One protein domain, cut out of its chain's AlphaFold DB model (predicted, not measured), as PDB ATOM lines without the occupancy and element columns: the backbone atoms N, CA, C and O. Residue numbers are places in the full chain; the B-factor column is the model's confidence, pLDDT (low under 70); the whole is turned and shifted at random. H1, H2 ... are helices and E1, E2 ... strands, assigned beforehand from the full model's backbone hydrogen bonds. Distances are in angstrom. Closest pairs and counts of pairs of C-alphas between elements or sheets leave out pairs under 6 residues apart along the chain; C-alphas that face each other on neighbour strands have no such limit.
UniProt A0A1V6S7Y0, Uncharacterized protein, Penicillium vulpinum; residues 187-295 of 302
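What this domain is: This is residues 187 to 295 of the 302 residues of an uncharacterized protein of Penicillium vulpinum (UniProt A0A1V6S7Y0). A small, twisted four-stranded sheet has H1 crossing over one face, with H4 packed on H1 and H3 beside H4 in turn. The long helix H2 reaches away from this body, and residues 201 to 207, of which 205 to 207 belong to H2, stick out at its far end, while the short helix H6 only grazes the sheet and the short helix H5, not on the sheet, has its centre farthest from the mean of the C-alphas, at 18.2 A. The 109 printed residues hold six named helices and four named strands, in the order H1 H2 E1 H3 H4 E2 H5 E3 H6 E4. The sheet is mixed, in the order E3 E2 E1 E4, and the class is mixed, helices and strands. The whole is only just compact, close to loose, with a radius of gyration of the C-alphas of 15.2 A and spans of 43 by 37 by 26 A.

How they stand to each other: In the sheet, E1, residues 222 to 225, is antiparallel to E4, residues 285 to 288, with N 224 and O 286 2.8 A apart. E2, residues 249 to 253, is antiparallel to E1, with N 250 and O 223 2.8 A apart. E3, residues 270 to 272, is parallel to E2, with N 271 and O 251 2.8 A apart. The pairing is staggered: E2 pairs with E1 over residues 249 to 251 and with E3 over 251 to 253. H1, residues 187 to 194, is on the sheet at a height of 9.3 A, only just over E1 alone, and runs across the strands at 86 degrees to E1 on the local plane. H4, residues 238 to 245, touches H1 at a steep tilt of 60 degrees, opposite ways; their closest C-alphas, of Ser 187 and Val 242, are 5.0 A apart. H3, residues 232 to 235, touches H4, with the closest C-alphas, of Leu 233 and Leu 241, 6.7 A apart. H2, residues 205 to 218, is not on the sheet but is near H1. H5, residues 258 to 261, with E2 and E3 makes a strand-helix-strand unit, two parallel neighbour strands with a helix between along the chain, its crossover right-handed. H6, residues 277 to 281, only grazes the sheet with residues 279 to 280; E3, H6 and E4 form a split unit, E2 and E1 between its strands, also right-handed. In H1, H4 and H6 every O i to N i+4 pair is within hydrogen-bond range, in H2 8 of 10; H3 and H5 are too short for such a pair.

Where its parts are: H1 begins at C-alpha 187 (43.195, 42.216, 23.414) and is 10.6 A long. H2 measures 20.4 A, H4 10.9 A, E2 12.8 A and E1 10.0 A. E4, 9.8 A long, ends at C-alpha 288 (51.395, 40.838, 30.340).

The domain as a whole: The C-alphas farthest apart, of Asp 203 and Arg 278, are 43.9 A apart. The printed part has no cut and no long link. Mean pLDDT of the printed part is 83.6; residues 266 to 268 and 290 to 294 are under 70.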
ATOM      1  N   SER A 187      43.758  40.987  22.838       93.38
ATOM      2  CA  SER A 187      43.195  42.216  23.414       93.38
ATOM      3  C   SER A 187      42.307  41.953  24.637       93.38
ATOM      4  O   SER A 187      42.359  42.705  25.611       93.38
ATOM      5  N   ASP A 188      41.531  40.869  24.624       91.50
ATOM      6  CA  ASP A 188      40.661  40.498  25.742       91.50
ATOM      7  C   ASP A 188      41.495  40.030  26.936       91.50
ATOM      8  O   ASP A 188      41.259  40.461  28.066       91.50
ATOM      9  N   SER A 189      42.538  39.231  26.685       90.94
ATOM     10  CA  SER A 189      43.516  38.854  27.710       90.94
ATOM     11  C   SER A 189      44.156  40.094  28.344       90.94
ATOM     12  O   SER A 189      44.232  40.174  29.571       90.94
ATOM     13  N   LEU A 190      44.535  41.108  27.552       92.25
ATOM     14  CA  LEU A 190      45.052  42.377  28.081       92.25
ATOM     15  C   LEU A 190      44.025  43.094  28.958       92.25
ATOM     16  O   LEU A 190      44.364  43.559  30.050       92.25
ATOM     17  N   ALA A 191      42.776  43.178  28.503       91.00
ATOM     18  CA  ALA A 191      41.707  43.819  29.256       91.00
ATOM     19  C   ALA A 191      41.470  43.137  30.606       91.00
ATOM     20  O   ALA A 191      41.334  43.831  31.615       91.00
ATOM     21  N   ILE A 192      41.497  41.805  30.647       87.88
ATOM     22  CA  ILE A 192      41.362  41.028  31.884       87.88
ATOM     23  C   ILE A 192      42.576  41.243  32.800       87.88
ATOM     24  O   ILE A 192      42.397  41.446  33.998       87.88
ATOM     25  N   ILE A 193      43.800  41.258  32.263       87.38
ATOM     26  CA  ILE A 193      45.028  41.498  33.044       87.38
ATOM     27  C   ILE A 193      45.019  42.895  33.683       87.38
ATOM     28  O   ILE A 193      45.419  43.057  34.836       87.38
ATOM     29  N   LEU A 194      44.567  43.915  32.947       88.38
ATOM     30  CA  LEU A 194      44.504  45.296  33.437       88.38
ATOM     31  C   LEU A 194      43.258  45.587  34.285       88.38
ATOM     32  O   LEU A 194      43.216  46.610  34.989       88.38
ATOM     33  N   ALA A 195      42.251  44.714  34.242       85.12
ATOM     34  CA  ALA A 195      41.095  44.793  35.116       85.12
ATOM     35  C   ALA A 195      41.553  44.536  36.555       85.12
ATOM     36  O   ALA A 195      41.888  43.422  36.952       85.12
ATOM     37  N   LYS A 196      41.565  45.593  37.373       76.94
ATOM     38  CA  LYS A 196      41.804  45.438  38.808       76.94
ATOM     39  C   LYS A 196      40.682  44.559  39.370       76.94
ATOM     40  O   LYS A 196      39.518  44.946  39.221       76.94
ATOM     41  N   PRO A 197      40.989  43.416  40.010       72.56
ATOM     42  CA  PRO A 197      39.952  42.604  40.621       72.56
ATOM     43  C   PRO A 197      39.185  43.464  41.625       72.56
ATOM     44  O   PRO A 197      39.779  44.248  42.373       72.56
ATOM     45  N   LYS A 198      37.853  43.343  41.624       76.69
ATOM     46  CA  LYS A 198      37.028  44.009  42.634       76.69
ATOM     47  C   LYS A 198      37.516  43.548  44.014       76.69
ATOM     48  O   LYS A 198      37.697  42.341  44.199       76.69
ATOM     49  N   PRO A 199      37.747  44.469  44.968       72.81
ATOM     50  CA  PRO A 199      38.157  44.075  46.302       72.81
ATOM     51  C   PRO A 199      37.080  43.150  46.887       72.81
ATOM     52  O   PRO A 199      35.893  43.493  46.818       72.81
ATOM     53  N   PRO A 200      37.457  41.976  47.418       71.88
ATOM     54  CA  PRO A 200      36.507  41.104  48.090       71.88
ATOM     55  C   PRO A 200      35.767  41.851  49.205       71.88
ATOM     56  O   PRO A 200      36.337  42.691  49.905       71.88
ATOM     57  N   LYS A 201      34.490  41.508  49.420       80.81
ATOM     58  CA  LYS A 201      33.851  41.772  50.721       80.81
ATOM     59  C   LYS A 201      34.625  40.967  51.776       80.81
ATOM     60  O   LYS A 201      35.069  39.868  51.455       80.81
ATOM     61  N   ARG A 202      34.762  41.494  53.001       75.56
ATOM     62  CA  ARG A 202      35.678  41.008  54.066       75.56
ATOM     63  C   ARG A 202      35.677  39.496  54.355       75.56
ATOM     64  O   ARG A 202      36.660  39.013  54.900       75.56
ATOM     65  N   ASP A 203      34.647  38.759  53.948       77.00
ATOM     66  CA  ASP A 203      34.525  37.310  54.164       77.00
ATOM     67  C   ASP A 203      34.737  36.462  52.889       77.00
ATOM     68  O   ASP A 203      34.496  35.257  52.882       77.00
ATOM     69  N   SER A 204      35.182  37.068  51.781       74.75
ATOM     70  CA  SER A 204      35.268  36.418  50.459       74.75
ATOM     71  C   SER A 204      36.685  36.263  49.891       74.75
ATOM     72  O   SER A 204      36.842  35.708  48.801       74.75
ATOM     73  N   ASP A 205      37.719  36.669  50.629       77.12
ATOM     74  CA  ASP A 205      39.115  36.715  50.164       77.12
ATOM     75  C   ASP A 205      39.603  35.373  49.596       77.12
ATOM     76  O   ASP A 205      40.137  35.321  48.486       77.12
ATOM     77  N   PHE A 206      39.347  34.261  50.294       74.62
ATOM     78  CA  PHE A 206      39.733  32.923  49.829       74.62
ATOM     79  C   PHE A 206      39.007  32.504  48.549       74.62
ATOM     80  O   PHE A 206      39.604  31.878  47.674       74.62
ATOM     81  N   ARG A 207      37.723  32.860  48.410       75.25
ATOM     82  CA  ARG A 207      36.931  32.523  47.221       75.25
ATOM     83  C   ARG A 207      37.428  33.297  46.005       75.25
ATOM     84  O   ARG A 207      37.538  32.705  44.934       75.25
ATOM     85  N   ILE A 208      37.771  34.575  46.172       72.62
ATOM     86  CA  ILE A 208      38.340  35.391  45.093       72.62
ATOM     87  C   ILE A 208      39.730  34.889  44.709       72.62
ATOM     88  O   ILE A 208      39.990  34.731  43.521       72.62
ATOM     89  N   GLN A 209      40.596  34.549  45.667       73.31
ATOM     90  CA  GLN A 209      41.906  33.967  45.353       73.31
ATOM     91  C   GLN A 209      41.785  32.643  44.592       73.31
ATOM     92  O   GLN A 209      42.492  32.433  43.606       73.31
ATOM     93  N   LEU A 210      40.865  31.764  44.999       74.38
ATOM     94  CA  LEU A 210      40.627  30.496  44.309       74.38
ATOM     95  C   LEU A 210      40.078  30.719  42.891       74.38
ATOM     96  O   LEU A 210      40.476  30.023  41.956       74.38
ATOM     97  N   LEU A 211      39.171  31.685  42.735       74.50
ATOM     98  CA  LEU A 211      38.568  32.028  41.452       74.50
ATOM     99  C   LEU A 211      39.596  32.657  40.511       74.50
ATOM    100  O   LEU A 211      39.695  32.213  39.378       74.50
ATOM    101  N   LEU A 212      40.406  33.606  40.981       71.50
ATOM    102  CA  LEU A 212      41.482  34.216  40.198       71.50
ATOM    103  C   LEU A 212      42.573  33.203  39.851       71.50
ATOM    104  O   LEU A 212      43.023  33.171  38.713       71.50
ATOM    105  N   GLY A 213      42.949  32.318  40.777       73.88
ATOM    106  CA  GLY A 213      43.915  31.250  40.506       73.88
ATOM    107  C   GLY A 213      43.428  30.246  39.455       73.88
ATOM    108  O   GLY A 213      44.237  29.676  38.725       73.88
ATOM    109  N   ARG A 214      42.108  30.049  39.344       72.50
ATOM    110  CA  ARG A 214      41.489  29.281  38.256       72.50
ATOM    111  C   ARG A 214      41.268  30.114  36.999       72.50
ATOM    112  O   ARG A 214      41.402  29.570  35.922       72.50
ATOM    113  N   ALA A 215      40.961  31.401  37.102       70.50
ATOM    114  CA  ALA A 215      40.732  32.276  35.954       70.50
ATOM    115  C   ALA A 215      42.036  32.603  35.216       70.50
ATOM    116  O   ALA A 215      42.045  32.650  33.993       70.50
ATOM    117  N   ALA A 216      43.154  32.720  35.940       71.06
ATOM    118  CA  ALA A 216      44.493  32.849  35.368       71.06
ATOM    119  C   ALA A 216      44.860  31.662  34.463       71.06
ATOM    120  O   ALA A 216      45.741  31.783  33.621       71.06
ATOM    121  N   GLN A 217      44.147  30.535  34.604       73.00
ATOM    122  CA  GLN A 217      44.248  29.380  33.716       73.00
ATOM    123  C   GLN A 217      43.614  29.592  32.334       73.00
ATOM    124  O   GLN A 217      43.716  28.729  31.473       73.00
ATOM    125  N   PHE A 218      42.964  30.726  32.108       76.50
ATOM    126  CA  PHE A 218      42.290  31.047  30.852       76.50
ATOM    127  C   PHE A 218      42.748  32.388  30.269       76.50
ATOM    128  O   PHE A 218      42.205  32.844  29.265       76.50
ATOM    129  N   ILE A 219      43.729  33.030  30.914       85.44
ATOM    130  CA  ILE A 219      44.341  34.264  30.431       85.44
ATOM    131  C   ILE A 219      45.599  33.874  29.672       85.44
ATOM    132  O   ILE A 219      46.534  33.312  30.250       85.44
ATOM    133  N   ASP A 220      45.630  34.208  28.389       88.31
ATOM    134  CA  ASP A 220      46.790  33.938  27.558       88.31
ATOM    135  C   ASP A 220      47.950  34.874  27.949       88.31
ATOM    136  O   ASP A 220      47.727  36.037  28.302       88.31
ATOM    137  N   PRO A 221      49.207  34.398  27.940       89.25
ATOM    138  CA  PRO A 221      50.359  35.283  28.013       89.25
ATOM    139  C   PRO A 221      50.372  36.195  26.791       89.25
ATOM    140  O   PRO A 221      50.150  35.740  25.669       89.25
ATOM    141  N   ILE A 222      50.634  37.483  27.011       92.56
ATOM    142  CA  ILE A 222      50.571  38.487  25.949       92.56
ATOM    143  C   ILE A 222      51.826  39.350  25.888       92.56
ATOM    144  O   ILE A 222      52.447  39.670  26.905       92.56
ATOM    145  N   LEU A 223      52.149  39.776  24.677       93.25
ATOM    146  CA  LEU A 223      53.137  40.786  24.347       93.25
ATOM    147  C   LEU A 223      52.399  42.003  23.789       93.25
ATOM    148  O   LEU A 223      51.565  41.870  22.898       93.25
ATOM    149  N   VAL A 224      52.703  43.184  24.309       94.31
ATOM    150  CA  VAL A 224      52.089  44.450  23.907       94.31
ATOM    151  C   VAL A 224      53.161  45.364  23.345       94.31
ATOM    152  O   VAL A 224      54.141  45.657  24.030       94.31
ATOM    153  N   THR A 225      52.953  45.848  22.125       94.25
ATOM    154  CA  THR A 225      53.818  46.848  21.494       94.25
ATOM    155  C   THR A 225      53.352  48.250  21.864       94.25
ATOM    156  O   THR A 225      52.266  48.687  21.470       94.25
ATOM    157  N   LEU A 226      54.187  48.965  22.609       92.56
ATOM    158  CA  LEU A 226      53.971  50.331  23.063       92.56
ATOM    159  C   LEU A 226      54.658  51.331  22.129       92.56
ATOM    160  O   LEU A 226      55.822  51.170  21.769       92.56
ATOM    161  N   ASN A 227      53.962  52.413  21.788       89.69
ATOM    162  CA  ASN A 227      54.483  53.472  20.915       89.69
ATOM    163  C   ASN A 227      55.284  54.517  21.719       89.69
ATOM    164  O   ASN A 227      55.077  55.723  21.584       89.69
ATOM    165  N   GLY A 228      56.195  54.048  22.576       85.94
ATOM    166  CA  GLY A 228      57.018  54.879  23.458       85.94
ATOM    167  C   GLY A 228      56.442  55.088  24.865       85.94
ATOM    168  O   GLY A 228      55.457  54.475  25.264       85.94
ATOM    169  N   ALA A 229      57.101  55.952  25.644       70.69
ATOM    170  CA  ALA A 229      56.821  56.138  27.074       70.69
ATOM    171  C   ALA A 229      55.510  56.885  27.381       70.69
ATOM    172  O   ALA A 229      55.003  56.785  28.494       70.69
ATOM    173  N   GLU A 230      54.973  57.636  26.417       73.44
ATOM    174  CA  GLU A 230      53.731  58.412  26.566       73.44
ATOM    175  C   GLU A 230      52.500  57.665  26.031       73.44
ATOM    176  O   GLU A 230      51.454  58.257  25.772       73.44
ATOM    177  N   ASP A 231      52.621  56.354  25.835       83.31
ATOM    178  CA  ASP A 231      51.535  55.543  25.318       83.31
ATOM    179  C   ASP A 231      50.435  55.346  26.368       83.31
ATOM    180  O   ASP A 231      50.520  54.493  27.254       83.31
ATOM    181  N   GLY A 232      49.371  56.141  26.249       91.75
ATOM    182  CA  GLY A 232      48.190  56.073  27.109       91.75
ATOM    183  C   GLY A 232      47.365  54.789  26.961       91.75
ATOM    184  O   GLY A 232      46.330  54.672  27.613       91.75
ATOM    185  N   LEU A 233      47.784  53.817  26.134       93.19
ATOM    186  CA  LEU A 233      47.091  52.534  25.956       93.19
ATOM    187  C   LEU A 233      46.800  51.847  27.299       93.19
ATOM    188  O   LEU A 233      45.694  51.356  27.512       93.19
ATOM    189  N   LEU A 234      47.762  51.848  28.227       91.19
ATOM    190  CA  LEU A 234      47.625  51.181  29.529       91.19
ATOM    191  C   LEU A 234      46.703  51.922  30.511       91.19
ATOM    192  O   LEU A 234      46.302  51.336  31.524       91.19
ATOM    193  N   ASP A 235      46.331  53.166  30.211       92.94
ATOM    194  CA  ASP A 235      45.356  53.947  30.980       92.94
ATOM    195  C   ASP A 235      43.914  53.693  30.511       92.94
ATOM    196  O   ASP A 235      42.960  53.949  31.251       92.94
ATOM    197  N   LEU A 236      43.737  53.130  29.310       93.44
ATOM    198  CA  LEU A 236      42.426  52.791  28.761       93.44
ATOM    199  C   LEU A 236      41.803  51.594  29.482       93.44
ATOM    200  O   LEU A 236      42.488  50.724  30.024       93.44
ATOM    201  N   ARG A 237      40.471  51.519  29.483       91.81
ATOM    202  CA  ARG A 237      39.711  50.420  30.097       91.81
ATOM    203  C   ARG A 237      38.546  49.989  29.210       91.81
ATOM    204  O   ARG A 237      38.114  50.726  28.326       91.81
ATOM    205  N   GLY A 238      38.039  48.787  29.474       90.25
ATOM    206  CA  GLY A 238      36.861  48.229  28.814       90.25
ATOM    207  C   GLY A 238      37.012  48.072  27.300       90.25
ATOM    208  O   GLY A 238      38.099  47.783  26.802       90.25
ATOM    209  N   SER A 239      35.926  48.294  26.562       91.56
ATOM    210  CA  SER A 239      35.895  48.164  25.099       91.56
ATOM    211  C   SER A 239      36.811  49.153  24.371       91.56
ATOM    212  O   SER A 239      37.293  48.854  23.279       91.56
ATOM    213  N   GLN A 240      37.116  50.309  24.975       94.88
ATOM    214  CA  GLN A 240      38.083  51.249  24.409       94.88
ATOM    215  C   GLN A 240      39.498  50.665  24.419       94.88
ATOM    216  O   GLN A 240      40.187  50.759  23.411       94.88
ATOM    217  N   LEU A 241      39.910  50.028  25.520       94.44
ATOM    218  CA  LEU A 241      41.198  49.340  25.589       94.44
ATOM    219  C   LEU A 241      41.289  48.261  24.509       94.44
ATOM    220  O   LEU A 241      42.243  48.272  23.745       94.44
ATOM    221  N   VAL A 242      40.275  47.397  24.408       94.06
ATOM    222  CA  VAL A 242      40.253  46.302  23.423       94.06
ATOM    223  C   VAL A 242      40.384  46.828  21.998       94.06
ATOM    224  O   VAL A 242      41.177  46.303  21.221       94.06
ATOM    225  N   ARG A 243      39.649  47.892  21.653       94.62
ATOM    226  CA  ARG A 243      39.698  48.483  20.314       94.62
ATOM    227  C   ARG A 243      41.063  49.090  19.992       94.62
ATOM    228  O   ARG A 243      41.573  48.852  18.904       94.62
ATOM    229  N   GLU A 244      41.636  49.867  20.911       95.31
ATOM    230  CA  GLU A 244      42.935  50.525  20.699       95.31
ATOM    231  C   GLU A 244      44.118  49.547  20.790       95.31
ATOM    232  O   GLU A 244      45.207  49.844  20.298       95.31
ATOM    233  N   SER A 245      43.928  48.382  21.416       94.56
ATOM    234  CA  SER A 245      44.955  47.349  21.551       94.56
ATOM    235  C   SER A 245      44.976  46.347  20.392       94.56
ATOM    236  O   SER A 245      45.968  45.640  20.216       94.56
ATOM    237  N   THR A 246      43.915  46.276  19.583       92.56
ATOM    238  CA  THR A 246      43.852  45.385  18.414       92.56
ATOM    239  C   THR A 246      44.991  45.671  17.434       92.56
ATOM    240  O   THR A 246      45.240  46.816  17.063       92.56
ATOM    241  N   GLY A 247      45.706  44.618  17.028       93.12
ATOM    242  CA  GLY A 247      46.894  44.711  16.167       93.12
ATOM    243  C   GLY A 247      48.170  45.175  16.883       93.12
ATOM    244  O   GLY A 247      49.213  45.319  16.250       93.12
ATOM    245  N   ARG A 248      48.104  45.422  18.197       94.38
ATOM    246  CA  ARG A 248      49.247  45.815  19.040       94.38
ATOM    247  C   ARG A 248      49.547  44.803  20.140       94.38
ATOM    248  O   ARG A 248      50.586  44.908  20.790       94.38
ATOM    249  N   VAL A 249      48.628  43.870  20.370       94.69
ATOM    250  CA  VAL A 249      48.730  42.821  21.380       94.69
ATOM    251  C   VAL A 249      48.776  41.479  20.685       94.69
ATOM    252  O   VAL A 249      47.933  41.182  19.844       94.69
ATOM    253  N   PHE A 250      49.736  40.667  21.094       93.50
ATOM    254  CA  PHE A 250      50.005  39.358  20.532       93.50
ATOM    255  C   PHE A 250      50.024  38.336  21.659       93.50
ATOM    256  O   PHE A 250      50.481  38.644  22.760       93.50
ATOM    257  N   LYS A 251      49.570  37.110  21.410       92.44
ATOM    258  CA  LYS A 251      49.839  35.996  22.321       92.44
ATOM    259  C   LYS A 251      51.335  35.712  22.316       92.44
ATOM    260  O   LYS A 251      51.987  35.829  21.281       92.44
ATOM    261  N   PHE A 252      51.890  35.361  23.468       91.75
ATOM    262  CA  PHE A 252      53.331  35.219  23.636       91.75
ATOM    263  C   PHE A 252      53.676  33.912  24.338       91.75
ATOM    264  O   PHE A 252      53.741  33.843  25.566       91.75
ATOM    265  N   TYR A 253      53.890  32.856  23.553       90.00
ATOM    266  CA  TYR A 253      54.149  31.515  24.077       90.00
ATOM    267  C   TYR A 253      55.544  31.003  23.734       90.00
ATOM    268  O   TYR A 253      56.058  31.206  22.641       90.00
ATOM    269  N   SER A 254      56.128  30.233  24.649       88.56
ATOM    270  CA  SER A 254      57.364  29.488  24.393       88.56
ATOM    271  C   SER A 254      57.144  28.379  23.349       88.56
ATOM    272  O   SER A 254      56.107  27.711  23.401       88.56
ATOM    273  N   PRO A 255      58.122  28.073  22.470       87.75
ATOM    274  CA  PRO A 255      58.015  27.000  21.471       87.75
ATOM    275  C   PRO A 255      57.891  25.591  22.077       87.75
ATOM    276  O   PRO A 255      57.715  24.621  21.352       87.75
ATOM    277  N   HIS A 256      58.005  25.453  23.398       85.12
ATOM    278  CA  HIS A 256      57.911  24.173  24.102       85.12
ATOM    279  C   HIS A 256      56.507  23.874  24.657       85.12
ATOM    280  O   HIS A 256      56.325  22.886  25.370       85.12
ATOM    281  N   GLY A 257      55.520  24.737  24.397       83.00
ATOM    282  CA  GLY A 257      54.158  24.579  24.901       83.00
ATOM    283  C   GLY A 257      53.253  23.747  23.988       83.00
ATOM    284  O   GLY A 257      53.471  23.642  22.786       83.00
ATOM    285  N   LYS A 258      52.175  23.202  24.566       84.44
ATOM    286  CA  LYS A 258      51.150  22.433  23.832       84.44
ATOM    287  C   LYS A 258      50.253  23.281  22.925       84.44
ATOM    288  O   LYS A 258      49.439  22.721  22.205       84.44
ATOM    289  N   TRP A 259      50.385  24.606  22.963       83.81
ATOM    290  CA  TRP A 259      49.634  25.513  22.093       83.81
ATOM    291  C   TRP A 259      49.922  25.251  20.607       83.81
ATOM    292  O   TRP A 259      49.025  25.387  19.791       83.81
ATOM    293  N   LEU A 260      51.124  24.757  20.266       85.06
ATOM    294  CA  LEU A 260      51.477  24.331  18.903       85.06
ATOM    295  C   LEU A 260      50.603  23.182  18.374       85.06
ATOM    296  O   LEU A 260      50.529  22.968  17.167       85.06
ATOM    297  N   GLU A 261      49.984  22.413  19.271       87.31
ATOM    298  CA  GLU A 261      49.070  21.325  18.926       87.31
ATOM    299  C   GLU A 261      47.604  21.791  18.880       87.31
ATOM    300  O   GLU A 261      46.741  20.985  18.533       87.31
ATOM    301  N   ASP A 262      47.296  23.043  19.254       82.00
ATOM    302  CA  ASP A 262      45.930  23.569  19.229       82.00
ATOM    303  C   ASP A 262      45.548  23.926  17.783       82.00
ATOM    304  O   ASP A 262      46.040  24.914  17.239       82.00
ATOM    305  N   PRO A 263      44.658  23.155  17.130       80.81
ATOM    306  CA  PRO A 263      44.275  23.420  15.747       80.81
ATOM    307  C   PRO A 263      43.498  24.733  15.590       80.81
ATOM    308  O   PRO A 263      43.302  25.183  14.463       80.81
ATOM    309  N   ASN A 264      43.025  25.324  16.693       75.38
ATOM    310  CA  ASN A 264      42.319  26.601  16.680       75.38
ATOM    311  C   ASN A 264      43.271  27.792  16.812       75.38
ATOM    312  O   ASN A 264      42.860  28.916  16.537       75.38
ATOM    313  N   ASP A 265      44.526  27.566  17.208       74.69
ATOM    314  CA  ASP A 265      45.530  28.621  17.299       74.69
ATOM    315  C   ASP A 265      46.294  28.749  15.977       74.69
ATOM    316  O   ASP A 265      47.493  28.510  15.867       74.69
ATOM    317  N   THR A 266      45.553  29.102  14.931       64.94
ATOM    318  CA  THR A 266      46.101  29.519  13.631       64.94
ATOM    319  C   THR A 266      46.268  31.033  13.550       64.94
ATOM    320  O   THR A 266      46.473  31.575  12.464       64.94
ATOM    321  N   SER A 267      46.125  31.729  14.683       67.44
ATOM    322  CA  SER A 267      45.990  33.176  14.692       67.44
ATOM    323  C   SER A 267      47.305  33.861  14.319       67.44
ATOM    324  O   SER A 267      48.371  33.555  14.854       67.44
ATOM    325  N   GLU A 268      47.214  34.824  13.396       69.75
ATOM    326  CA  GLU A 268      48.320  35.714  13.006       69.75
ATOM    327  C   GLU A 268      48.851  36.531  14.201       69.75
ATOM    328  O   GLU A 268      49.952  37.077  14.151       69.75
ATOM    329  N   ASP A 269      48.096  36.547  15.301       83.75
ATOM    330  CA  ASP A 269      48.404  37.277  16.520       83.75
ATOM    331  C   ASP A 269      49.225  36.464  17.539       83.75
ATOM    332  O   ASP A 269      49.403  36.918  18.669       83.75
ATOM    333  N   THR A 270      49.749  35.285  17.187       89.38
ATOM    334  CA  THR A 270      50.610  34.491  18.082       89.38
ATOM    335  C   THR A 270      52.094  34.675  17.755       89.38
ATOM    336  O   THR A 270      52.589  34.300  16.694       89.38
ATOM    337  N   THR A 271      52.843  35.218  18.714       90.62
ATOM    338  CA  THR A 271      54.303  35.367  18.666       90.62
ATOM    339  C   THR A 271      54.981  34.319  19.547       90.62
ATOM    340  O   THR A 271      54.566  34.046  20.674       90.62
ATOM    341  N   THR A 272      56.073  33.740  19.046       90.94
ATOM    342  CA  THR A 272      56.860  32.752  19.792       90.94
ATOM    343  C   THR A 272      57.935  33.422  20.654       90.94
ATOM    344  O   THR A 272      58.794  34.148  20.149       90.94
ATOM    345  N   ASP A 273      57.940  33.119  21.949       90.94
ATOM    346  CA  ASP A 273      59.005  33.476  22.882       90.94
ATOM    347  C   ASP A 273      60.215  32.551  22.705       90.94
ATOM    348  O   ASP A 273      60.289  31.455  23.260       90.94
ATOM    349  N   VAL A 274      61.203  33.016  21.947       89.06
ATOM    350  CA  VAL A 274      62.486  32.315  21.767       89.06
ATOM    351  C   VAL A 274      63.429  32.452  22.974       89.06
ATOM    352  O   VAL A 274      64.574  32.007  22.908       89.06
ATOM    353  N   GLY A 275      63.000  33.096  24.066       86.44
ATOM    354  CA  GLY A 275      63.817  33.299  25.264       86.44
ATOM    355  C   GLY A 275      64.926  34.341  25.091       86.44
ATOM    356  O   GLY A 275      65.924  34.321  25.814       86.44
ATOM    357  N   ASN A 276      64.794  35.255  24.125       88.25
ATOM    358  CA  ASN A 276      65.781  36.306  23.891       88.25
ATOM    359  C   ASN A 276      65.608  37.440  24.906       88.25
ATOM    360  O   ASN A 276      64.687  38.243  24.787       88.25
ATOM    361  N   LEU A 277      66.552  37.559  25.843       86.50
ATOM    362  CA  LEU A 277      66.562  38.593  26.886       86.50
ATOM    363  C   LEU A 277      66.376  40.021  26.349       86.50
ATOM    364  O   LEU A 277      65.782  40.850  27.025       86.50
ATOM    365  N   ARG A 278      66.818  40.309  25.118       87.62
ATOM    366  CA  ARG A 278      66.652  41.644  24.525       87.62
ATOM    367  C   ARG A 278      65.191  42.037  24.334       87.62
ATOM    368  O   ARG A 278      64.893  43.214  24.445       87.62
ATOM    369  N   VAL A 279      64.306  41.074  24.073       85.81
ATOM    370  CA  VAL A 279      62.856  41.307  23.925       85.81
ATOM    371  C   VAL A 279      62.237  41.759  25.252       85.81
ATOM    372  O   VAL A 279      61.292  42.535  25.269       85.81
ATOM    373  N   TYR A 280      62.800  41.309  26.372       84.88
ATOM    374  CA  TYR A 280      62.342  41.668  27.714       84.88
ATOM    375  C   TYR A 280      62.884  43.025  28.189       84.88
ATOM    376  O   TYR A 280      62.289  43.646  29.064       84.88
ATOM    377  N   ASP A 281      64.003  43.477  27.617       86.06
ATOM    378  CA  ASP A 281      64.670  44.733  27.980       86.06
ATOM    379  C   ASP A 281      64.239  45.925  27.100       86.06
ATOM    380  O   ASP A 281      64.607  47.070  27.379       86.06
ATOM    381  N   THR A 282      63.484  45.698  26.021       87.56
ATOM    382  CA  THR A 282      63.006  46.773  25.138       87.56
ATOM    383  C   THR A 282      61.895  47.584  25.794       87.56
ATOM    384  O   THR A 282      60.848  47.046  26.131       87.56
ATOM    385  N   ALA A 283      62.083  48.904  25.885       86.75
ATOM    386  CA  ALA A 283      61.097  49.830  26.456       86.75
ATOM    387  C   ALA A 283      59.785  49.932  25.652       86.75
ATOM    388  O   ALA A 283      58.778  50.404  26.169       86.75
ATOM    389  N   GLU A 284      59.807  49.505  24.391       89.44
ATOM    390  CA  GLU A 284      58.659  49.505  23.477       89.44
ATOM    391  C   GLU A 284      57.810  48.237  23.600       89.44
ATOM    392  O   GLU A 284      56.778  48.127  22.949       89.44
ATOM    393  N   LEU A 285      58.223  47.263  24.415       89.00
ATOM    394  CA  LEU A 285      57.478  46.029  24.618       89.00
ATOM    395  C   LEU A 285      57.113  45.878  26.088       89.00
ATOM    396  O   LEU A 285      57.941  46.045  26.982       89.00
ATOM    397  N   ALA A 286      55.862  45.518  26.338       89.38
ATOM    398  CA  ALA A 286      55.391  45.138  27.655       89.38
ATOM    399  C   ALA A 286      54.841  43.720  27.606       89.38
ATOM    400  O   ALA A 286      54.077  43.361  26.713       89.38
ATOM    401  N   ILE A 287      55.220  42.907  28.585       86.38
ATOM    402  CA  ILE A 287      54.752  41.526  28.681       86.38
ATOM    403  C   ILE A 287      53.720  41.471  29.794       86.38
ATOM    404  O   ILE A 287      54.021  41.803  30.945       86.38
ATOM    405  N   GLY A 288      52.503  41.084  29.426       78.56
ATOM    406  CA  GLY A 288      51.395  40.838  30.340       78.56
ATOM    407  C   GLY A 288      51.345  39.367  30.739       78.56
ATOM    408  O   GLY A 288      51.758  38.494  29.978       78.56
ATOM    409  N   ASN A 289      50.851  39.095  31.953       74.81
ATOM    410  CA  ASN A 289      50.797  37.747  32.540       74.81
ATOM    411  C   ASN A 289      52.189  37.101  32.766       74.81
ATOM    412  O   ASN A 289      52.305  35.893  32.955       74.81
ATOM    413  N   GLY A 290      53.262  37.905  32.714       60.53
ATOM    414  CA  GLY A 290      54.645  37.435  32.667       60.53
ATOM    415  C   GLY A 290      55.448  37.606  33.960       60.53
ATOM    416  O   GLY A 290      55.190  38.466  34.800       60.53
ATOM    417  N   PHE A 291      56.502  36.800  34.065       58.38
ATOM    418  CA  PHE A 291      57.435  36.647  35.189       58.38
ATOM    419  C   PHE A 291      58.337  37.861  35.489       58.38
ATOM    420  O   PHE A 291      59.212  37.779  36.353       58.38
ATOM    421  N   VAL A 292      58.181  38.970  34.763       64.88
ATOM    422  CA  VAL A 292      59.102  40.111  34.822       64.88
ATOM    423  C   VAL A 292      58.525  41.208  35.709       64.88
ATOM    424  O   VAL A 292      57.633  41.946  35.306       64.88
ATOM    425  N   GLU A 293      59.081  41.343  36.917       65.69
ATOM    426  CA  GLU A 293      58.674  42.367  37.895       65.69
ATOM    427  C   GLU A 293      58.845  43.807  37.378       65.69
ATOM    428  O   GLU A 293      58.182  44.719  37.866       65.69
ATOM    429  N   SER A 294      59.727  44.024  36.397       66.38
ATOM    430  CA  SER A 294      60.017  45.337  35.808       66.38
ATOM    431  C   SER A 294      59.188  45.677  34.562       66.38
ATOM    432  O   SER A 294      59.484  46.675  33.911       66.38
ATOM    433  N   SER A 295      58.187  44.866  34.204       73.31
ATOM    434  CA  SER A 295      57.321  45.130  33.045       73.31
ATOM    435  C   SER A 295      56.374  46.309  33.306       73.31
ATOM    436  O   SER A 295      55.905  46.505  34.429       73.31
TER     437      SER A 295